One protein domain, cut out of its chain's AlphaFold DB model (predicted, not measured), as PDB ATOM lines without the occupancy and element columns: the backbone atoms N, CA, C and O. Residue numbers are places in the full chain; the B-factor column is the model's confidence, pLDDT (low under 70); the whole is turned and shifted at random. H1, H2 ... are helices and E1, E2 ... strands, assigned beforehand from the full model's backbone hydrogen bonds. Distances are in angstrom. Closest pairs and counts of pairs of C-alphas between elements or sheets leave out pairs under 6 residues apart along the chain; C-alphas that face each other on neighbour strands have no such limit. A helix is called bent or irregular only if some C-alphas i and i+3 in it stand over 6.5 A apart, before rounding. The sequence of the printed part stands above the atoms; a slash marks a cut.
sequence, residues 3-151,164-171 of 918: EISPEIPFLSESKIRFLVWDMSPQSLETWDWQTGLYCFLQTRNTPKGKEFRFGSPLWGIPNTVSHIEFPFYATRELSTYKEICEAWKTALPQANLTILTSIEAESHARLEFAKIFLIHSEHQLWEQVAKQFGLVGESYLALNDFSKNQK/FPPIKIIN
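This is residues 3 to 151 and 164 to 171 of the 918 residues of the protein "HAMP domain-containing protein" of Leptospira ognonensis (UniProt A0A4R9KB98). A strongly twisted sheet of seven strands curls round one long helix, H3, and folds back on itself, with E1, E2, E6 and E3 on one leaf, E5 and E7 on the other, and E4 as the hinge. The helical hairpin H4 and H5 packs on H3, H2 packs on E5, and the short H1 lies at one end of the domain. The sheet is mixed, in the order E1, E2, E6, E3, E4, E5, E7. The printed part has 157 residues, with five named helices and seven named strands in the order E1, E2, H1, E3, E4, E5, H2, E6, H3, H4, H5, E7; its class is mixed, helices and strands. It is compact, with a radius of gyration of the C-alphas of 15.1 A and spans of 43 by 33 by 32 A.

E1 is residues 3 to 9, from C-alpha 3 at (25.370, 23.818, 9.778). E2, residues 15 to 21, and E6, residues 96 to 102, each measure 19.6 A. E3, residues 37 to 46, measures 28.4 A; E4 is residues 49 to 55. E5, residues 67 to 74, bends by 62 degrees at residue 71. E7, residues 168 to 170, ends at C-alpha 170 (19.071, 8.610, 26.313). H3, residues 103 to 120, measures 26.5 A and is irregular, with C-alphas 104 and 107 7.6 A apart. H1 is residues 25 to 29, H2 78 to 91, H4 126 to 132 and H5 137 to 150.

E2 and E6 are parallel, with N 17 and O 97 2.8 A apart, within hydrogen-bond range, as are N 39 and O 98 of parallel E3 and E6, 2.8 A. E3, E4 and E5 form a meander, each the antiparallel neighbour of the one before; N 44 and O 51 are 2.8 A apart, N 73 and O 52 2.9 A. The units E2, H1, E3 and E5, H2, E6 are split strand-helix-strand units, other strands lying between their two parallel strands, with right-handed crossovers. H3, the hub, touches H5 at a shallow tilt of 25 degrees, the same way; their closest C-alphas, Leu 111 and Ser 139, are 6.0 A apart. H2 touches H3 with residues 81 to 85 alone, about perpendicular at 84 degrees. Every O i to N i+4 pair is within hydrogen-bond range in H1, H2, H4 and H5; in H3, 12 of 14 are.

The farthest C-alphas, Gln 26 and Lys 151, are 45.5 A apart. Residues 152 to 163 are not printed, a gap of 25.0 A between C-alphas. The link E4 to E5 is long. Low-confidence stretches include residues 71 to 77 and 164 to 167.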
ATOM      1  N   GLU A   3      26.821  23.654   9.694       77.44
ATOM      2  CA  GLU A   3      25.370  23.818   9.778       77.44
ATOM      3  C   GLU A   3      24.857  24.248   8.403       77.44
ATOM      4  O   GLU A   3      25.292  25.249   7.836       77.44
ATOM      5  N   ILE A   4      23.960  23.447   7.845       70.50
ATOM      6  CA  ILE A   4      23.601  23.495   6.417       70.50
ATOM      7  C   ILE A   4      22.116  23.779   6.182       70.50
ATOM      8  O   ILE A   4      21.682  23.958   5.041       70.50
ATOM      9  N   SER A   5      21.317  23.788   7.247       68.50
ATOM     10  CA  SER A   5      19.900  24.110   7.182       68.50
ATOM     11  C   SER A   5      19.501  24.904   8.421       68.50
ATOM     12  O   SER A   5      19.757  24.418   9.525       68.50
ATOM     13  N   PRO A   6      18.852  26.075   8.259       67.44
ATOM     14  CA  PRO A   6      18.257  26.788   9.383       67.44
ATOM     15  C   PRO A   6      17.208  25.903  10.063       67.44
ATOM     16  O   PRO A   6      16.728  24.941   9.463       67.44
ATOM     17  N   GLU A   7      16.848  26.234  11.301       78.88
ATOM     18  CA  GLU A   7      15.871  25.465  12.074       78.88
ATOM     19  C   GLU A   7      14.536  25.331  11.319       78.88
ATOM     20  O   GLU A   7      13.813  26.311  11.120       78.88
ATOM     21  N   ILE A   8      14.211  24.106  10.907       80.75
ATOM     22  CA  ILE A   8      12.970  23.763  10.216       80.75
ATOM     23  C   ILE A   8      11.947  23.351  11.278       80.75
ATOM     24  O   ILE A   8      12.246  22.448  12.059       80.75
ATOM     25  N   PRO A   9      10.746  23.948  11.331       76.94
ATOM     26  CA  PRO A   9       9.674  23.444  12.181       76.94
ATOM     27  C   PRO A   9       9.401  21.973  11.860       76.94
ATOM     28  O   PRO A   9       9.150  21.620  10.713       76.94
ATOM     29  N   PHE A  10       9.471  21.112  12.862       75.62
ATOM     30  CA  PHE A  10       9.282  19.679  12.742       75.62
ATOM     31  C   PHE A  10       8.320  19.250  13.840       75.62
ATOM     32  O   PHE A  10       8.708  19.200  14.998       75.62
ATOM     33  N   LEU A  11       7.066  18.966  13.471       72.88
ATOM     34  CA  LEU A  11       5.921  18.892  14.394       72.88
ATOM     35  C   LEU A  11       5.616  20.268  15.020       72.88
ATOM     36  O   LEU A  11       6.504  21.098  15.178       72.88
ATOM     37  N   SER A  12       4.353  20.540  15.350       65.38
ATOM     38  CA  SER A  12       3.826  21.881  15.684       65.38
ATOM     39  C   SER A  12       4.615  22.709  16.716       65.38
ATOM     40  O   SER A  12       4.462  23.927  16.736       65.38
ATOM     41  N   GLU A  13       5.451  22.082  17.549       70.31
ATOM     42  CA  GLU A  13       6.225  22.742  18.609       70.31
ATOM     43  C   GLU A  13       7.730  22.411  18.613       70.31
ATOM     44  O   GLU A  13       8.458  22.926  19.459       70.31
ATOM     45  N   SER A  14       8.222  21.583  17.686       79.50
ATOM     46  CA  SER A  14       9.621  21.129  17.667       79.50
ATOM     47  C   SER A  14      10.355  21.633  16.429       79.50
ATOM     48  O   SER A  14       9.742  22.075  15.455       79.50
ATOM     49  N   LYS A  15      11.688  21.643  16.470       84.44
ATOM     50  CA  LYS A  15      12.519  22.127  15.361       84.44
ATOM     51  C   LYS A  15      13.609  21.129  15.011       84.44
ATOM     52  O   LYS A  15      14.174  20.500  15.898       84.44
ATOM     53  N   ILE A  16      13.932  21.026  13.728       86.38
ATOM     54  CA  ILE A  16      15.044  20.240  13.201       86.38
ATOM     55  C   ILE A  16      16.153  21.148  12.699       86.38
ATOM     56  O   ILE A  16      15.914  22.090  11.946       86.38
ATOM     57  N   ARG A  17      17.384  20.786  13.046       88.12
ATOM     58  CA  ARG A  17      18.618  21.341  12.498       88.12
ATOM     59  C   ARG A  17      19.447  20.223  11.874       88.12
ATOM     60  O   ARG A  17      19.564  19.150  12.462       88.12
ATOM     61  N   PHE A  18      20.042  20.470  10.709       87.50
ATOM     62  CA  PHE A  18      20.985  19.534  10.089       87.50
ATOM     63  C   PHE A  18      22.420  19.993  10.321       87.50
ATOM     64  O   PHE A  18      22.800  21.100   9.933       87.50
ATOM     65  N   LEU A  19      23.211  19.105  10.917       87.88
ATOM     66  CA  LEU A  19      24.627  19.295  11.165       87.88
ATOM     67  C   LEU A  19      25.406  18.264  10.344       87.88
ATOM     68  O   LEU A  19      25.281  17.057  10.562       87.88
ATOM     69  N   VAL A  20      26.189  18.743   9.377       85.50
ATOM     70  CA  VAL A  20      26.984  17.879   8.502       85.50
ATOM     71  C   VAL A  20      28.404  17.757   9.000       85.50
ATOM     72  O   VAL A  20      29.109  18.743   9.245       85.50
ATOM     73  N   TRP A  21      28.814  16.503   9.109       84.94
ATOM     74  CA  TRP A  21      30.175  16.121   9.398       84.94
ATOM     75  C   TRP A  21      30.937  15.819   8.105       84.94
ATOM     76  O   TRP A  21      30.455  15.103   7.226       84.94
ATOM     77  N   ASP A  22      32.144  16.372   8.014       79.69
ATOM     78  CA  ASP A  22      33.095  16.216   6.909       79.69
ATOM     79  C   ASP A  22      33.912  14.913   6.988       79.69
ATOM     80  O   ASP A  22      34.880  14.754   6.250       79.69
ATOM     81  N   MET A  23      33.530  13.990   7.876       77.12
ATOM     82  CA  MET A  23      34.206  12.713   8.135       77.12
ATOM     83  C   MET A  23      35.605  12.845   8.776       77.12
ATOM     84  O   MET A  23      36.297  11.842   8.935       77.12
ATOM     85  N   SER A  24      36.021  14.045   9.213       78.06
ATOM     86  CA  SER A  24      37.285  14.249   9.942       78.06
ATOM     87  C   SER A  24      37.113  14.110  11.471       78.06
ATOM     88  O   SER A  24      36.225  14.747  12.041       78.06
ATOM     89  N   PRO A  25      37.951  13.343  12.196       70.75
ATOM     90  CA  PRO A  25      37.805  13.168  13.653       70.75
ATOM     91  C   PRO A  25      37.794  14.489  14.444       70.75
ATOM     92  O   PRO A  25      36.978  14.683  15.342       70.75
ATOM     93  N   GLN A  26      38.621  15.450  14.023       73.62
ATOM     94  CA  GLN A  26      38.758  16.780  14.634       73.62
ATOM     95  C   GLN A  26      37.449  17.590  14.629       73.62
ATOM     96  O   GLN A  26      37.192  18.383  15.538       73.62
ATOM     97  N   SER A  27      36.594  17.385  13.619       70.81
ATOM     98  CA  SER A  27      35.282  18.035  13.533       70.81
ATOM     99  C   SER A  27      34.318  17.581  14.639       70.81
ATOM    100  O   SER A  27      33.491  18.379  15.072       70.81
ATOM    101  N   LEU A  28      34.404  16.331  15.109       77.50
ATOM    102  CA  LEU A  28      33.534  15.824  16.182       77.50
ATOM    103  C   LEU A  28      34.019  16.259  17.572       77.50
ATOM    104  O   LEU A  28      33.199  16.543  18.443       77.50
ATOM    105  N   GLU A  29      35.336  16.365  17.758       67.69
ATOM    106  CA  GLU A  29      35.968  16.743  19.032       67.69
ATOM    107  C   GLU A  29      35.755  18.218  19.407       67.69
ATOM    108  O   GLU A  29      35.763  18.573  20.582       67.69
ATOM    109  N   THR A  30      35.555  19.084  18.413       69.12
ATOM    110  CA  THR A  30      35.456  20.543  18.596       69.12
ATOM    111  C   THR A  30      34.021  21.060  18.744       69.12
ATOM    112  O   THR A  30      33.827  22.254  18.981       69.12
ATOM    113  N   TRP A  31      33.008  20.194  18.622       78.94
ATOM    114  CA  TRP A  31      31.598  20.578  18.731       78.94
ATOM    115  C   TRP A  31      31.107  20.576  20.187       78.94
ATOM    116  O   TRP A  31      31.414  19.667  20.959       78.94
ATOM    117  N   ASP A  32      30.307  21.577  20.568       78.44
ATOM    118  CA  ASP A  32      29.677  21.620  21.893       78.44
ATOM    119  C   ASP A  32      28.454  20.695  21.945       78.44
ATOM    120  O   ASP A  32      27.345  21.047  21.539       78.44
ATOM    121  N   TRP A  33      28.659  19.497  22.485       81.38
ATOM    122  CA  TRP A  33      27.612  18.492  22.627       81.38
ATOM    123  C   TRP A  33      26.718  18.671  23.869       81.38
ATOM    124  O   TRP A  33      25.850  17.832  24.119       81.38
ATOM    125  N   GLN A  34      26.913  19.726  24.673       71.00
ATOM    126  CA  GLN A  34      26.159  19.928  25.920       71.00
ATOM    127  C   GLN A  34      24.758  20.511  25.703       71.00
ATOM    128  O   GLN A  34      23.939  20.506  26.625       71.00
ATOM    129  N   THR A  35      24.461  21.012  24.501       67.94
ATOM    130  CA  THR A  35      23.189  21.666  24.184       67.94
ATOM    131  C   THR A  35      22.448  20.931  23.066       67.94
ATOM    132  O   THR A  35      22.998  20.680  21.997       67.94
ATOM    133  N   GLY A  36      21.179  20.586  23.310       73.19
ATOM    134  CA  GLY A  36      20.284  19.987  22.313       73.19
ATOM    135  C   GLY A  36      20.106  18.470  22.418       73.19
ATOM    136  O   GLY A  36      20.753  17.792  23.214       73.19
ATOM    137  N   LEU A  37      19.170  17.954  21.622       84.69
ATOM    138  CA  LEU A  37      18.918  16.526  21.449       84.69
ATOM    139  C   LEU A  37      19.462  16.097  20.087       84.69
ATOM    140  O   LEU A  37      19.155  16.733  19.080       84.69
ATOM    141  N   TYR A  38      20.251  15.028  20.047       87.19
ATOM    142  CA  TYR A  38      20.949  14.597  18.841       87.19
ATOM    143  C   TYR A  38      20.345  13.327  18.234       87.19
ATOM    144  O   TYR A  38      19.894  12.419  18.931       87.19
ATOM    145  N   CYS A  39      20.357  13.251  16.909       87.12
ATOM    146  CA  CYS A  39      19.999  12.062  16.150       87.12
ATOM    147  C   CYS A  39      21.165  11.688  15.234       87.12
ATOM    148  O   CYS A  39      21.502  12.437  14.315       87.12
ATOM    149  N   PHE A  40      21.798  10.546  15.502       87.00
ATOM    150  CA  PHE A  40      22.939  10.055  14.733       87.00
ATOM    151  C   PHE A  40      22.442   9.186  13.582       87.00
ATOM    152  O   PHE A  40      22.106   8.013  13.775       87.00
ATOM    153  N   LEU A  41      22.362   9.776  12.387       84.75
ATOM    154  CA  LEU A  41      21.858   9.088  11.207       84.75
ATOM    155  C   LEU A  41      22.928   8.157  10.636       84.75
ATOM    156  O   LEU A  41      23.975   8.602  10.167       84.75
ATOM    157  N   GLN A  42      22.632   6.863  10.610       78.31
ATOM    158  CA  GLN A  42      23.453   5.861   9.938       78.31
ATOM    159  C   GLN A  42      22.658   5.224   8.803       78.31
ATOM    160  O   GLN A  42      21.448   5.020   8.911       78.31
ATOM    161  N   THR A  43      23.344   4.888   7.712       77.12
ATOM    162  CA  THR A  43      22.724   4.249   6.547       77.12
ATOM    163  C   THR A  43      23.356   2.889   6.290       77.12
ATOM    164  O   THR A  43      24.551   2.692   6.510       77.12
ATOM    165  N   ARG A  44      22.548   1.933   5.832       74.19
ATOM    166  CA  ARG A  44      22.992   0.593   5.449       74.19
ATOM    167  C   ARG A  44      22.353   0.206   4.122       74.19
ATOM    168  O   ARG A  44      21.136   0.274   3.967       74.19
ATOM    169  N   ASN A  45      23.163  -0.243   3.167       73.75
ATOM    170  CA  ASN A  45      22.649  -0.814   1.925       73.75
ATOM    171  C   ASN A  45      22.147  -2.242   2.176       73.75
ATOM    172  O   ASN A  45      22.872  -3.073   2.722       73.75
ATOM    173  N   THR A  46      20.924  -2.538   1.743       69.88
ATOM    174  CA  THR A  46      20.346  -3.888   1.763       69.88
ATOM    175  C   THR A  46      19.817  -4.269   0.379       69.88
ATOM    176  O   THR A  46      19.548  -3.383  -0.439       69.88
ATOM    177  N   PRO A  47      19.587  -5.568   0.099       60.41
ATOM    178  CA  PRO A  47      18.977  -6.010  -1.159       60.41
ATOM    179  C   PRO A  47      17.596  -5.389  -1.431       60.41
ATOM    180  O   PRO A  47      17.163  -5.312  -2.578       60.41
ATOM    181  N   LYS A  48      16.897  -4.941  -0.377       56.12
ATOM    182  CA  LYS A  48      15.572  -4.313  -0.457       56.12
ATOM    183  C   LYS A  48      15.624  -2.780  -0.540       56.12
ATOM    184  O   LYS A  48      14.582  -2.171  -0.761       56.12
ATOM    185  N   GLY A  49      16.797  -2.156  -0.415       64.69
ATOM    186  CA  GLY A  49      16.982  -0.701  -0.439       64.69
ATOM    187  C   GLY A  49      17.917  -0.195   0.665       64.69
ATOM    188  O   GLY A  49      18.573  -0.981   1.346       64.69
ATOM    189  N   LYS A  50      17.988   1.127   0.853       67.50
ATOM    190  CA  LYS A  50      18.716   1.725   1.982       67.50
ATOM    191  C   LYS A  50      17.864   1.654   3.254       67.50
ATOM    192  O   LYS A  50      16.742   2.166   3.275       67.50
ATOM    193  N   GLU A  51      18.412   1.030   4.289       72.44
ATOM    194  CA  GLU A  51      17.909   1.077   5.663       72.44
ATOM    195  C   GLU A  51      18.593   2.213   6.420       72.44
ATOM    196  O   GLU A  51      19.784   2.480   6.230       72.44
ATOM    197  N   PHE A  52      17.836   2.867   7.293       74.69
ATOM    198  CA  PHE A  52      18.307   3.988   8.095       74.69
ATOM    199  C   PHE A  52      18.190   3.623   9.560       74.69
ATOM    200  O   PHE A  52      17.200   3.025   9.969       74.69
ATOM    201  N   ARG A  53      19.198   3.980  10.351       75.81
ATOM    202  CA  ARG A  53      19.254   3.735  11.792       75.81
ATOM    203  C   ARG A  53      19.476   5.047  12.523       75.81
ATOM    204  O   ARG A  53      20.288   5.859  12.082       75.81
ATOM    205  N   PHE A  54      18.828   5.182  13.673       79.75
ATOM    206  CA  PHE A  54      19.147   6.194  14.671       79.75
ATOM    207  C   PHE A  54      19.833   5.466  15.830       79.75
ATOM    208  O   PHE A  54      19.209   4.659  16.519       79.75
ATOM    209  N   GLY A  55      21.151   5.601  15.937       71.00
ATOM    210  CA  GLY A  55      21.965   4.771  16.829       71.00
ATOM    211  C   GLY A  55      22.665   5.559  17.924       71.00
ATOM    212  O   GLY A  55      22.535   6.776  18.009       71.00
ATOM    213  N   SER A  56      23.448   4.837  18.721       73.94
ATOM    214  CA  SER A  56      24.371   5.404  19.701       73.94
ATOM    215  C   SER A  56      25.359   6.384  19.037       73.94
ATOM    216  O   SER A  56      25.570   6.308  17.817       73.94
ATOM    217  N   PRO A  57      25.987   7.289  19.812       78.12
ATOM    218  CA  PRO A  57      26.943   8.253  19.283       78.12
ATOM    219  C   PRO A  57      28.069   7.583  18.484       78.12
ATOM    220  O   PRO A  57      28.521   6.484  18.810       78.12
ATOM    221  N   LEU A  58      28.524   8.254  17.422       74.44
ATOM    222  CA  LEU A  58      29.709   7.833  16.670       74.44
ATOM    223  C   LEU A  58      30.958   7.902  17.563       74.44
ATOM    224  O   LEU A  58      31.012   8.665  18.529       74.44
ATOM    225  N   TRP A  59      31.984   7.121  17.219       64.69
ATOM    226  CA  TRP A  59      33.279   7.179  17.896       64.69
ATOM    227  C   TRP A  59      33.841   8.613  17.861       64.69
ATOM    228  O   TRP A  59      33.852   9.243  16.806       64.69
ATOM    229  N   GLY A  60      34.259   9.131  19.022       68.75
ATOM    230  CA  GLY A  60      34.701  10.524  19.200       68.75
ATOM    231  C   GLY A  60      33.646  11.471  19.792       68.75
ATOM    232  O   GLY A  60      33.984  12.589  20.167       68.75
ATOM    233  N   ILE A  61      32.390  11.034  19.940       78.88
ATOM    234  CA  ILE A  61      31.325  11.810  20.597       78.88
ATOM    235  C   ILE A  61      31.179  11.346  22.059       78.88
ATOM    236  O   ILE A  61      31.137  10.138  22.304       78.88
ATOM    237  N   PRO A  62      31.081  12.255  23.050       76.31
ATOM    238  CA  PRO A  62      30.910  11.863  24.447       76.31
ATOM    239  C   PRO A  62      29.652  11.007  24.676       76.31
ATOM    240  O   PRO A  62      28.564  11.331  24.207       76.31
ATOM    241  N   ASN A  63      29.754   9.954  25.492       71.56
ATOM    242  CA  ASN A  63      28.604   9.097  25.833       71.56
ATOM    243  C   ASN A  63      27.540   9.800  26.702       71.56
ATOM    244  O   ASN A  63      26.471   9.246  26.940       71.56
ATOM    245  N   THR A  64      27.823  11.012  27.184       77.12
ATOM    246  CA  THR A  64      26.924  11.837  28.007       77.12
ATOM    247  C   THR A  64      25.919  12.650  27.187       77.12
ATOM    248  O   THR A  64      25.124  13.390  27.761       77.12
ATOM    249  N   VAL A  65      25.962  12.563  25.855       83.44
ATOM    250  CA  VAL A  65      25.122  13.366  24.958       83.44
ATOM    251  C   VAL A  65      23.681  12.869  24.959       83.44
ATOM    252  O   VAL A  65      23.431  11.661  24.882       83.44
ATOM    253  N   SER A  66      22.735  13.808  25.020       85.44
ATOM    254  CA  SER A  66      21.307  13.542  24.847       85.44
ATOM    255  C   SER A  66      21.042  13.093  23.415       85.44
ATOM    256  O   SER A  66      21.239  13.883  22.488       85.44
ATOM    257  N   HIS A  67      20.586  11.861  23.198       86.62
ATOM    258  CA  HIS A  67      20.356  11.361  21.840       86.62
ATOM    259  C   HIS A  67      19.183  10.392  21.716       86.62
ATOM    260  O   HIS A  67      18.697   9.838  22.702       86.62
ATOM    261  N   ILE A  68      18.724  10.220  20.475       82.06
ATOM    262  CA  ILE A  68      17.636   9.318  20.102       82.06
ATOM    263  C   ILE A  68      18.205   7.998  19.582       82.06
ATOM    264  O   ILE A  68      18.958   7.988  18.608       82.06
ATOM    265  N   GLU A  69      17.762   6.887  20.168       80.06
ATOM    266  CA  GLU A  69      17.998   5.545  19.638       80.06
ATOM    267  C   GLU A  69      16.699   4.922  19.112       80.06
ATOM    268  O   GLU A  69      15.681   4.848  19.812       80.06
ATOM    269  N   PHE A  70      16.747   4.440  17.869       73.62
ATOM    270  CA  PHE A  70      15.675   3.691  17.224       73.62
ATOM    271  C   PHE A  70      16.251   2.655  16.235       73.62
ATOM    272  O   PHE A  70      17.038   3.000  15.341       73.62
ATOM    273  N   PRO A  71      15.880   1.372  16.368       56.38
ATOM    274  CA  PRO A  71      16.623   0.268  15.774       56.38
ATOM    275  C   PRO A  71      16.162  -0.056  14.348       56.38
ATOM    276  O   PRO A  71      15.767  -1.175  14.070       56.38
ATOM    277  N   PHE A  72      16.346   0.890  13.430       64.88
ATOM    278  CA  PHE A  72      16.175   0.763  11.977       64.88
ATOM    279  C   PHE A  72      14.769   1.000  11.411       64.88
ATOM    280  O   PHE A  72      13.760   0.613  11.992       64.88
ATOM    281  N   TYR A  73      14.730   1.600  10.219       69.50
ATOM    282  CA  TYR A  73      13.540   1.689   9.383       69.50
ATOM    283  C   TYR A  73      13.883   1.615   7.886       69.50
ATOM    284  O   TYR A  73      14.922   2.111   7.432       69.50
ATOM    285  N   ALA A  74      13.013   0.961   7.114       61.53
ATOM    286  CA  ALA A  74      13.136   0.837   5.665       61.53
ATOM    287  C   ALA A  74      12.341   1.947   4.964       61.53
ATOM    288  O   ALA A  74      11.209   2.249   5.319       61.53
ATOM    289  N   THR A  75      12.915   2.538   3.920       63.81
ATOM    290  CA  THR A  75      12.387   3.762   3.276       63.81
ATOM    291  C   THR A  75      11.387   3.526   2.152       63.81
ATOM    292  O   THR A  75      10.998   4.457   1.445       63.81
ATOM    293  N   ARG A  76      10.978   2.270   1.942       64.12
ATOM    294  CA  ARG A  76      10.055   1.893   0.863       64.12
ATOM    295  C   ARG A  76       8.610   1.707   1.314       64.12
ATOM    296  O   ARG A  76       7.738   1.666   0.454       64.12
ATOM    297  N   GLU A  77       8.350   1.611   2.614       68.31
ATOM    298  CA  GLU A  77       7.014   1.340   3.146       68.31
ATOM    299  C   GLU A  77       6.392   2.613   3.736       68.31
ATOM    300  O   GLU A  77       6.964   3.266   4.608       68.31
ATOM    301  N   LEU A  78       5.203   2.986   3.246       72.50
ATOM    302  CA  LEU A  78       4.485   4.178   3.711       72.50
ATOM    303  C   LEU A  78       4.058   4.054   5.185       72.50
ATOM    304  O   LEU A  78       4.055   5.049   5.912       72.50
ATOM    305  N   SER A  79       3.729   2.837   5.630       70.19
ATOM    306  CA  SER A  79       3.414   2.495   7.026       70.19
ATOM    307  C   SER A  79       4.541   2.891   7.977       70.19
ATOM    308  O   SER A  79       4.288   3.526   8.997       70.19
ATOM    309  N   THR A  80       5.788   2.630   7.593       72.00
ATOM    310  CA  THR A  80       6.968   2.922   8.408       72.00
ATOM    311  C   THR A  80       7.130   4.417   8.692       72.00
ATOM    312  O   THR A  80       7.439   4.812   9.814       72.00
ATOM    313  N   TYR A  81       6.864   5.283   7.710       76.75
ATOM    314  CA  TYR A  81       6.916   6.732   7.929       76.75
ATOM    315  C   TYR A  81       5.798   7.238   8.852       76.75
ATOM    316  O   TYR A  81       6.023   8.177   9.618       76.75
ATOM    317  N   LYS A  82       4.604   6.627   8.798       75.19
ATOM    318  CA  LYS A  82       3.486   6.959   9.698       75.19
ATOM    319  C   LYS A  82       3.807   6.577  11.143       75.19
ATOM    320  O   LYS A  82       3.643   7.408  12.031       75.19
ATOM    321  N   GLU A  83       4.342   5.378  11.359       73.69
ATOM    322  CA  GLU A  83       4.754   4.897  12.684       73.69
ATOM    323  C   GLU A  83       5.836   5.788  13.308       73.69
ATOM    324  O   GLU A  83       5.741   6.169  14.474       73.69
ATOM    325  N   ILE A  84       6.839   6.188  12.519       76.12
ATOM    326  CA  ILE A  84       7.881   7.122  12.966       76.12
ATOM    327  C   ILE A  84       7.269   8.479  13.308       76.12
ATOM    328  O   ILE A  84       7.577   9.041  14.356       76.12
ATOM    329  N   CYS A  85       6.378   9.004  12.466       77.19
ATOM    330  CA  CYS A  85       5.703  10.267  12.742       77.19
ATOM    331  C   CYS A  85       4.924  10.225  14.069       77.19
ATOM    332  O   CYS A  85       5.000  11.176  14.850       77.19
ATOM    333  N   GLU A  86       4.188   9.146  14.342       74.69
ATOM    334  CA  GLU A  86       3.456   8.967  15.601       74.69
ATOM    335  C   GLU A  86       4.403   8.850  16.797       74.69
ATOM    336  O   GLU A  86       4.236   9.563  17.788       74.69
ATOM    337  N   ALA A  87       5.453   8.035  16.683       73.75
ATOM    338  CA  ALA A  87       6.434   7.856  17.747       73.75
ATOM    339  C   ALA A  87       7.172   9.166  18.089       73.75
ATOM    340  O   ALA A  87       7.390   9.471  19.263       73.75
ATOM    341  N   TRP A  88       7.509   9.985  17.085       77.81
ATOM    342  CA  TRP A  88       8.156  11.287  17.291       77.81
ATOM    343  C   TRP A  88       7.193  12.314  17.886       77.81
ATOM    344  O   TRP A  88       7.596  13.094  18.747       77.81
ATOM    345  N   LYS A  89       5.911  12.281  17.498       73.81
ATOM    346  CA  LYS A  89       4.862  13.125  18.087       73.81
ATOM    347  C   LYS A  89       4.701  12.881  19.585       73.81
ATOM    348  O   LYS A  89       4.496  13.834  20.331       73.81
ATOM    349  N   THR A  90       4.816  11.632  20.027       71.19
ATOM    350  CA  THR A  90       4.732  11.284  21.452       71.19
ATOM    351  C   THR A  90       6.015  11.620  22.215       71.19
ATOM    352  O   THR A  90       5.939  12.062  23.358       71.19
ATOM    353  N   ALA A  91       7.189  11.417  21.608       68.19
ATOM    354  CA  ALA A  91       8.471  11.493  22.313       68.19
ATOM    355  C   ALA A  91       9.127  12.887  22.330       68.19
ATOM    356  O   ALA A  91       9.979  13.136  23.179       68.19
ATOM    357  N   LEU A  92       8.769  13.787  21.405       73.25
ATOM    358  CA  LEU A  92       9.503  15.039  21.168       73.25
ATOM    359  C   LEU A  92       8.646  16.317  21.233       73.25
ATOM    360  O   LEU A  92       8.774  17.139  20.325       73.25
ATOM    361  N   PRO A  93       7.779  16.557  22.234       65.06
ATOM    362  CA  PRO A  93       7.145  17.867  22.363       65.06
ATOM    363  C   PRO A  93       8.191  18.920  22.774       65.06
ATOM    364  O   PRO A  93       8.907  18.735  23.756       65.06
ATOM    365  N   GLN A  94       8.273  20.028  22.030       72.31
ATOM    366  CA  GLN A  94       9.108  21.204  22.342       72.31
ATOM    367  C   GLN A  94      10.632  20.969  22.329       72.31
ATOM    368  O   GLN A  94      11.378  21.608  23.073       72.31
ATOM    369  N   ALA A  95      11.122  20.067  21.472       74.88
ATOM    370  CA  ALA A  95      12.543  19.739  21.361       74.88
ATOM    371  C   ALA A  95      13.205  20.371  20.123       74.88
ATOM    372  O   ALA A  95      12.661  20.349  19.016       74.88
ATOM    373  N   ASN A  96      14.437  20.863  20.298       81.81
ATOM    374  CA  ASN A  96      15.339  21.181  19.191       81.81
ATOM    375  C   ASN A  96      16.168  19.936  18.864       81.81
ATOM    376  O   ASN A  96      17.090  19.580  19.605       81.81
ATOM    377  N   LEU A  97      15.824  19.272  17.766       85.06
ATOM    378  CA  LEU A  97      16.494  18.077  17.293       85.06
ATOM    379  C   LEU A  97      17.603  18.429  16.302       85.06
ATOM    380  O   LEU A  97      17.354  19.015  15.252       85.06
ATOM    381  N   THR A  98      18.821  17.998  16.601       88.75
ATOM    382  CA  THR A  98      19.968  18.125  15.701       88.75
ATOM    383  C   THR A  98      20.262  16.782  15.050       88.75
ATOM    384  O   THR A  98      20.593  15.810  15.726       88.75
ATOM    385  N   ILE A  99      20.150  16.715  13.726       88.62
ATOM    386  CA  ILE A  99      20.469  15.526  12.937       88.62
ATOM    387  C   ILE A  99      21.929  15.612  12.523       88.62
ATOM    388  O   ILE A  99      22.303  16.495  11.746       88.62
ATOM    389  N   LEU A 100      22.733  14.674  13.015       88.88
ATOM    390  CA  LEU A 100      24.099  14.481  12.562       88.88
ATOM    391  C   LEU A 100      24.101  13.530  11.366       88.88
ATOM    392  O   LEU A 100      23.641  12.392  11.475       88.88
ATOM    393  N   THR A 101      24.642  13.983  10.237       87.81
ATOM    394  CA  THR A 101      24.794  13.164   9.027       87.81
ATOM    395  C   THR A 101      26.142  13.428   8.355       87.81
ATOM    396  O   THR A 101      26.695  14.523   8.458       87.81
ATOM    397  N   SER A 102      26.696  12.425   7.676       85.62
ATOM    398  CA  SER A 102      27.887  12.600   6.835       85.62
ATOM    399  C   SER A 102      27.550  13.417   5.590       85.62
ATOM    400  O   SER A 102      26.433  13.310   5.075       85.62
ATOM    401  N   ILE A 103      28.533  14.123   5.035       83.69
ATOM    402  CA  ILE A 103      28.375  14.887   3.787       83.69
ATOM    403  C   ILE A 103      27.797  14.051   2.627       83.69
ATOM    404  O   ILE A 103      26.946  14.524   1.880       83.69
ATOM    405  N   GLU A 104      28.154  12.768   2.533       84.00
ATOM    406  CA  GLU A 104      27.658  11.851   1.493       84.00
ATOM    407  C   GLU A 104      26.170  11.486   1.649       84.00
ATOM    408  O   GLU A 104      25.482  11.169   0.676       84.00
ATOM    409  N   ALA A 105      25.657  11.531   2.878       83.69
ATOM    410  CA  ALA A 105      24.296  11.126   3.223       83.69
ATOM    411  C   ALA A 105      23.346  12.320   3.401       83.69
ATOM    412  O   ALA A 105      22.147  12.116   3.592       83.69
ATOM    413  N   GLU A 106      23.844  13.556   3.310       87.25
ATOM    414  CA  GLU A 106      23.086  14.788   3.547       87.25
ATOM    415  C   GLU A 106      21.798  14.867   2.712       87.25
ATOM    416  O   GLU A 106      20.703  15.011   3.259       87.25
ATOM    417  N   SER A 107      21.919  14.769   1.384       86.31
ATOM    418  CA  SER A 107      20.779  14.944   0.471       86.31
ATOM    419  C   SER A 107      19.686  13.896   0.709       86.31
ATOM    420  O   SER A 107      18.496  14.210   0.681       86.31
ATOM    421  N   HIS A 108      20.088  12.663   1.027       85.25
ATOM    422  CA  HIS A 108      19.156  11.592   1.373       85.25
ATOM    423  C   HIS A 108      18.509  11.829   2.741       85.25
ATOM    424  O   HIS A 108      17.300  11.672   2.868       85.25
ATOM    425  N   ALA A 109      19.279  12.253   3.746       86.25
ATOM    426  CA  ALA A 109      18.761  12.578   5.071       86.25
ATOM    427  C   ALA A 109      17.657  13.642   4.992       86.25
ATOM    428  O   ALA A 109      16.559  13.441   5.503       86.25
ATOM    429  N   ARG A 110      17.913  14.745   4.279       89.00
ATOM    430  CA  ARG A 110      16.923  15.812   4.074       89.00
ATOM    431  C   ARG A 110      15.647  15.289   3.405       89.00
ATOM    432  O   ARG A 110      14.555  15.652   3.830       89.00
ATOM    433  N   LEU A 111      15.773  14.423   2.395       88.94
ATOM    434  CA  LEU A 111      14.630  13.815   1.705       88.94
ATOM    435  C   LEU A 111      13.776  12.955   2.648       88.94
ATOM    436  O   LEU A 111      12.552  13.061   2.637       88.94
ATOM    437  N   GLU A 112      14.400  12.112   3.466       86.69
ATOM    438  CA  GLU A 112      13.688  11.218   4.384       86.69
ATOM    439  C   GLU A 112      12.895  11.987   5.444       86.69
ATOM    440  O   GLU A 112      11.722  11.702   5.687       86.69
ATOM    441  N   PHE A 113      13.494  13.033   6.006       86.44
ATOM    442  CA  PHE A 113      12.812  13.902   6.958       86.44
ATOM    443  C   PHE A 113      11.723  14.764   6.313       86.44
ATOM    444  O   PHE A 113      10.677  14.978   6.927       86.44
ATOM    445  N   ALA A 114      11.909  15.185   5.059       88.38
ATOM    446  CA  ALA A 114      10.868  15.855   4.290       88.38
ATOM    447  C   ALA A 114       9.647  14.947   4.063       88.38
ATOM    448  O   ALA A 114       8.515  15.414   4.168       88.38
ATOM    449  N   LYS A 115       9.848  13.644   3.811       87.56
ATOM    450  CA  LYS A 115       8.751  12.665   3.691       87.56
ATOM    451  C   LYS A 115       7.985  12.492   5.004       87.56
ATOM    452  O   LYS A 115       6.757  12.503   4.984       87.56
ATOM    453  N   ILE A 116       8.691  12.381   6.136       84.50
ATOM    454  CA  ILE A 116       8.074  12.304   7.477       84.50
ATOM    455  C   ILE A 116       7.235  13.562   7.740       84.50
ATOM    456  O   ILE A 116       6.074  13.472   8.137       84.50
ATOM    457  N   PHE A 117       7.799  14.739   7.464       85.19
ATOM    458  CA  PHE A 117       7.120  16.014   7.672       85.19
ATOM    459  C   PHE A 117       5.896  16.200   6.763       85.19
ATOM    460  O   PHE A 117       4.871  16.717   7.210       85.19
ATOM    461  N   LEU A 118       5.978  15.749   5.508       85.31
ATOM    462  CA  LEU A 118       4.876  15.797   4.547       85.31
ATOM    463  C   LEU A 118       3.721  14.860   4.939       85.31
ATOM    464  O   LEU A 118       2.561  15.200   4.730       85.31
ATOM    465  N   ILE A 119       4.022  13.703   5.539       81.38
ATOM    466  CA  ILE A 119       2.997  12.801   6.083       81.38
ATOM    467  C   ILE A 119       2.275  13.430   7.270       81.38
ATOM    468  O   ILE A 119       1.062  13.288   7.382       81.38
ATOM    469  N   HIS A 120       3.007  14.134   8.133       79.62
ATOM    470  CA  HIS A 120       2.423  14.830   9.274       79.62
ATOM    471  C   HIS A 120       1.550  16.021   8.857       79.62
ATOM    472  O   HIS A 120       0.468  16.246   9.396       79.62
ATOM    473  N   SER A 121       2.053  16.820   7.919       74.50
ATOM    474  CA  SER A 121       1.468  18.100   7.538       74.50
ATOM    475  C   SER A 121       0.476  17.910   6.393       74.50
ATOM    476  O   SER A 121       0.742  18.337   5.273       74.50
ATOM    477  N   GLU A 122      -0.686  17.305   6.674       65.00
ATOM    478  CA  GLU A 122      -1.726  16.971   5.674       65.00
ATOM    479  C   GLU A 122      -2.191  18.165   4.807       65.00
ATOM    480  O   GLU A 122      -2.785  17.976   3.744       65.00
ATOM    481  N   HIS A 123      -1.903  19.401   5.228       68.12
ATOM    482  CA  HIS A 123      -2.288  20.636   4.540       68.12
ATOM    483  C   HIS A 123      -1.138  21.393   3.850       68.12
ATOM    484  O   HIS A 123      -1.407  22.403   3.199       68.12
ATOM    485  N   GLN A 124       0.124  20.955   3.963       79.31
ATOM    486  CA  GLN A 124       1.233  21.620   3.264       79.31
ATOM    487  C   GLN A 124       1.440  21.074   1.848       79.31
ATOM    488  O   GLN A 124       1.404  19.871   1.599       79.31
ATOM    489  N   LEU A 125       1.697  21.986   0.908       87.12
ATOM    490  CA  LEU A 125       2.101  21.642  -0.454       87.12
ATOM    491  C   LEU A 125       3.505  21.019  -0.435       87.12
ATOM    492  O   LEU A 125       4.416  21.561   0.196       87.12
ATOM    493  N   TRP A 126       3.707  19.907  -1.149       89.88
ATOM    494  CA  TRP A 126       5.001  19.211  -1.179       89.88
ATOM    495  C   TRP A 126       6.124  20.109  -1.718       89.88
ATOM    496  O   TRP A 126       7.269  19.965  -1.298       89.88
ATOM    497  N   GLU A 127       5.807  21.087  -2.575       89.88
ATOM    498  CA  GLU A 127       6.753  22.091  -3.066       89.88
ATOM    499  C   GLU A 127       7.265  23.007  -1.942       89.88
ATOM    500  O   GLU A 127       8.433  23.400  -1.938       89.88
ATOM    501  N   GLN A 128       6.405  23.342  -0.971       87.75
ATOM    502  CA  GLN A 128       6.786  24.144   0.196       87.75
ATOM    503  C   GLN A 128       7.680  23.338   1.136       87.75
ATOM    504  O   GLN A 128       8.695  23.860   1.597       87.75
ATOM    505  N   VAL A 129       7.356  22.060   1.347       88.56
ATOM    506  CA  VAL A 129       8.185  21.135   2.133       88.56
ATOM    507  C   VAL A 129       9.545  20.921   1.460       88.56
ATOM    508  O   VAL A 129      10.581  21.042   2.110       88.56
ATOM    509  N   ALA A 130       9.579  20.709   0.142       89.12
ATOM    510  CA  ALA A 130      10.824  20.578  -0.614       89.12
ATOM    511  C   ALA A 130      11.726  21.810  -0.450       89.12
ATOM    512  O   ALA A 130      12.934  21.679  -0.247       89.12
ATOM    513  N   LYS A 131      11.132  23.012  -0.486       87.38
ATOM    514  CA  LYS A 131      11.850  24.274  -0.284       87.38
ATOM    515  C   LYS A 131      12.359  24.432   1.151       87.38
ATOM    516  O   LYS A 131      13.486  24.883   1.323       87.38
ATOM    517  N   GLN A 132      11.569  24.054   2.160       87.12
ATOM    518  CA  GLN A 132      11.976  24.105   3.573       87.12
ATOM    519  C   GLN A 132      13.188  23.213   3.855       87.12
ATOM    520  O   GLN A 132      14.104  23.639   4.548       87.12
ATOM    521  N   PHE A 133      13.229  22.015   3.267       89.12
ATOM    522  CA  PHE A 133      14.349  21.081   3.421       89.12
ATOM    523  C   PHE A 133      15.508  21.328   2.437       89.12
ATOM    524  O   PHE A 133      16.535  20.653   2.516       89.12
ATOM    525  N   GLY A 134      15.382  22.303   1.528       88.19
ATOM    526  CA  GLY A 134      16.411  22.633   0.537       88.19
ATOM    527  C   GLY A 134      16.658  21.522  -0.490       88.19
ATOM    528  O   GLY A 134      17.791  21.333  -0.924       88.19
ATOM    529  N   LEU A 135      15.624  20.755  -0.851       89.31
ATOM    530  CA  LEU A 135      15.742  19.645  -1.801       89.31
ATOM    531  C   LEU A 135      15.895  20.155  -3.238       89.31
ATOM    532  O   LEU A 135      15.133  21.009  -3.692       89.31
ATOM    533  N   VAL A 136      16.843  19.577  -3.976       88.25
ATOM    534  CA  VAL A 136      17.141  19.898  -5.383       88.25
ATOM    535  C   VAL A 136      17.401  18.626  -6.198       88.25
ATOM    536  O   VAL A 136      17.679  17.561  -5.639       88.25
ATOM    537  N   GLY A 137      17.306  18.720  -7.527       90.69
ATOM    538  CA  GLY A 137      17.629  17.618  -8.443       90.69
ATOM    539  C   GLY A 137      16.806  16.350  -8.186       90.69
ATOM    540  O   GLY A 137      15.580  16.407  -8.085       90.69
ATOM    541  N   GLU A 138      17.480  15.205  -8.055       87.06
ATOM    542  CA  GLU A 138      16.841  13.898  -7.834       87.06
ATOM    543  C   GLU A 138      16.020  13.842  -6.537       87.06
ATOM    544  O   GLU A 138      14.930  13.275  -6.526       87.06
ATOM    545  N   SER A 139      16.487  14.482  -5.458       88.38
ATOM    546  CA  SER A 139      15.766  14.511  -4.174       88.38
ATOM    547  C   SER A 139      14.438  15.278  -4.257       88.38
ATOM    548  O   SER A 139      13.447  14.880  -3.645       88.38
ATOM    549  N   TYR A 140      14.380  16.328  -5.079       90.44
ATOM    550  CA  TYR A 140      13.155  17.086  -5.338       90.44
ATOM    551  C   TYR A 140      12.131  16.254  -6.126       90.44
ATOM    552  O   TYR A 140      10.951  16.210  -5.774       90.44
ATOM    553  N   LEU A 141      12.591  15.541  -7.164       89.12
ATOM    554  CA  LEU A 141      11.751  14.639  -7.961       89.12
ATOM    555  C   LEU A 141      11.227  13.462  -7.125       89.12
ATOM    556  O   LEU A 141      10.048  13.128  -7.204       89.12
ATOM    557  N   ALA A 142      12.070  12.892  -6.262       86.56
ATOM    558  CA  ALA A 142      11.686  11.793  -5.385       86.56
ATOM    559  C   ALA A 142      10.582  12.184  -4.385       86.56
ATOM    560  O   ALA A 142       9.689  11.377  -4.117       86.56
ATOM    561  N   LEU A 143      10.596  13.415  -3.852       89.56
ATOM    562  CA  LEU A 143       9.522  13.894  -2.973       89.56
ATOM    563  C   LEU A 143       8.203  14.117  -3.740       89.56
ATOM    564  O   LEU A 143       7.132  13.828  -3.206       89.56
ATOM    565  N   ASN A 144       8.268  14.571  -4.995       90.19
ATOM    566  CA  ASN A 144       7.094  14.706  -5.868       90.19
ATOM    567  C   ASN A 144       6.420  13.349  -6.131       90.19
ATOM    568  O   ASN A 144       5.202  13.208  -6.039       90.19
ATOM    569  N   ASP A 145       7.206  12.321  -6.441       86.38
ATOM    570  CA  ASP A 145       6.655  10.987  -6.689       86.38
ATOM    571  C   ASP A 145       6.088  10.357  -5.411       86.38
ATOM    572  O   ASP A 145       5.051   9.688  -5.447       86.38
ATOM    573  N   PHE A 146       6.701  10.643  -4.261       85.69
ATOM    574  CA  PHE A 146       6.173  10.254  -2.959       85.69
ATOM    575  C   PHE A 146       4.817  10.915  -2.645       85.69
ATOM    576  O   PHE A 146       3.879  10.222  -2.248       85.69
ATOM    577  N   SER A 147       4.670  12.224  -2.890       85.38
ATOM    578  CA  SER A 147       3.426  12.962  -2.608       85.38
ATOM    579  C   SER A 147       2.234  12.476  -3.450       85.38
ATOM    580  O   SER A 147       1.094  12.450  -2.979       85.38
ATOM    581  N   LYS A 148       2.485  12.012  -4.683       81.81
ATOM    582  CA  LYS A 148       1.463  11.397  -5.549       81.81
ATOM    583  C   LYS A 148       0.996  10.039  -5.024       81.81
ATOM    584  O   LYS A 148      -0.192   9.728  -5.121       81.81
ATOM    585  N   ASN A 149       1.910   9.240  -4.473       70.31
ATOM    586  CA  ASN A 149       1.611   7.897  -3.968       70.31
ATOM    587  C   ASN A 149       0.906   7.918  -2.603       70.31
ATOM    588  O   ASN A 149       0.050   7.070  -2.361       70.31
ATOM    589  N   GLN A 150       1.154   8.932  -1.767       64.81
ATOM    590  CA  GLN A 150       0.462   9.132  -0.483       64.81
ATOM    591  C   GLN A 150      -1.072   9.174  -0.629       64.81
ATOM    592  O   GLN A 150      -1.795   8.658   0.222       64.81
ATOM    593  N   LYS A 151      -1.587   9.740  -1.731       55.66
ATOM    594  CA  LYS A 151      -3.034   9.872  -1.985       55.66
ATOM    595  C   LYS A 151      -3.730   8.566  -2.398       55.66
ATOM    596  O   LYS A 151      -4.956   8.526  -2.383       55.66
ATOM    597  N   PHE A 164       8.061  -2.668  16.126       52.19
ATOM    598  CA  PHE A 164       9.290  -1.884  16.330       52.19
ATOM    599  C   PHE A 164       9.462  -1.505  17.809       52.19
ATOM    600  O   PHE A 164       8.483  -1.130  18.457       52.19
ATOM    601  N   PRO A 165      10.675  -1.621  18.384       57.22
ATOM    602  CA  PRO A 165      10.965  -1.132  19.730       57.22
ATOM    603  C   PRO A 165      10.648   0.366  19.842       57.22
ATOM    604  O   PRO A 165      10.923   1.099  18.892       57.22
ATOM    605  N   PRO A 166      10.101   0.853  20.972       60.91
ATOM    606  CA  PRO A 166       9.785   2.269  21.134       60.91
ATOM    607  C   PRO A 166      11.047   3.130  21.013       60.91
ATOM    608  O   PRO A 166      12.133   2.710  21.421       60.91
ATOM    609  N   ILE A 167      10.893   4.348  20.486       69.50
ATOM    610  CA  ILE A 167      11.961   5.355  20.474       69.50
ATOM    611  C   ILE A 167      12.427   5.596  21.907       69.50
ATOM    612  O   ILE A 167      11.621   5.924  22.779       69.50
ATOM    613  N   LYS A 168      13.733   5.452  22.146       73.50
ATOM    614  CA  LYS A 168      14.351   5.755  23.438       73.50
ATOM    615  C   LYS A 168      15.136   7.052  23.335       73.50
ATOM    616  O   LYS A 168      15.952   7.212  22.430       73.50
ATOM    617  N   ILE A 169      14.908   7.957  24.284       76.25
ATOM    618  CA  ILE A 169      15.757   9.133  24.475       76.25
ATOM    619  C   ILE A 169      16.705   8.843  25.633       76.25
ATOM    620  O   ILE A 169      16.267   8.562  26.748       76.25
ATOM    621  N   ILE A 170      18.002   8.891  25.355       76.94
ATOM    622  CA  ILE A 170      19.071   8.610  26.313       76.94
ATOM    623  C   ILE A 170      19.646   9.942  26.810       76.94
ATOM    624  O   ILE A 170      19.803  10.868  26.019       76.94
ATOM    625  N   ASN A 171      19.963  10.036  28.109       70.38
ATOM    626  CA  ASN A 171      20.568  11.206  28.773       70.38
ATOM    627  C   ASN A 171      19.749  12.516  28.729       70.38
ATOM    628  O   ASN A 171      20.330  13.588  28.603       70.38
TER     629      ASN A 171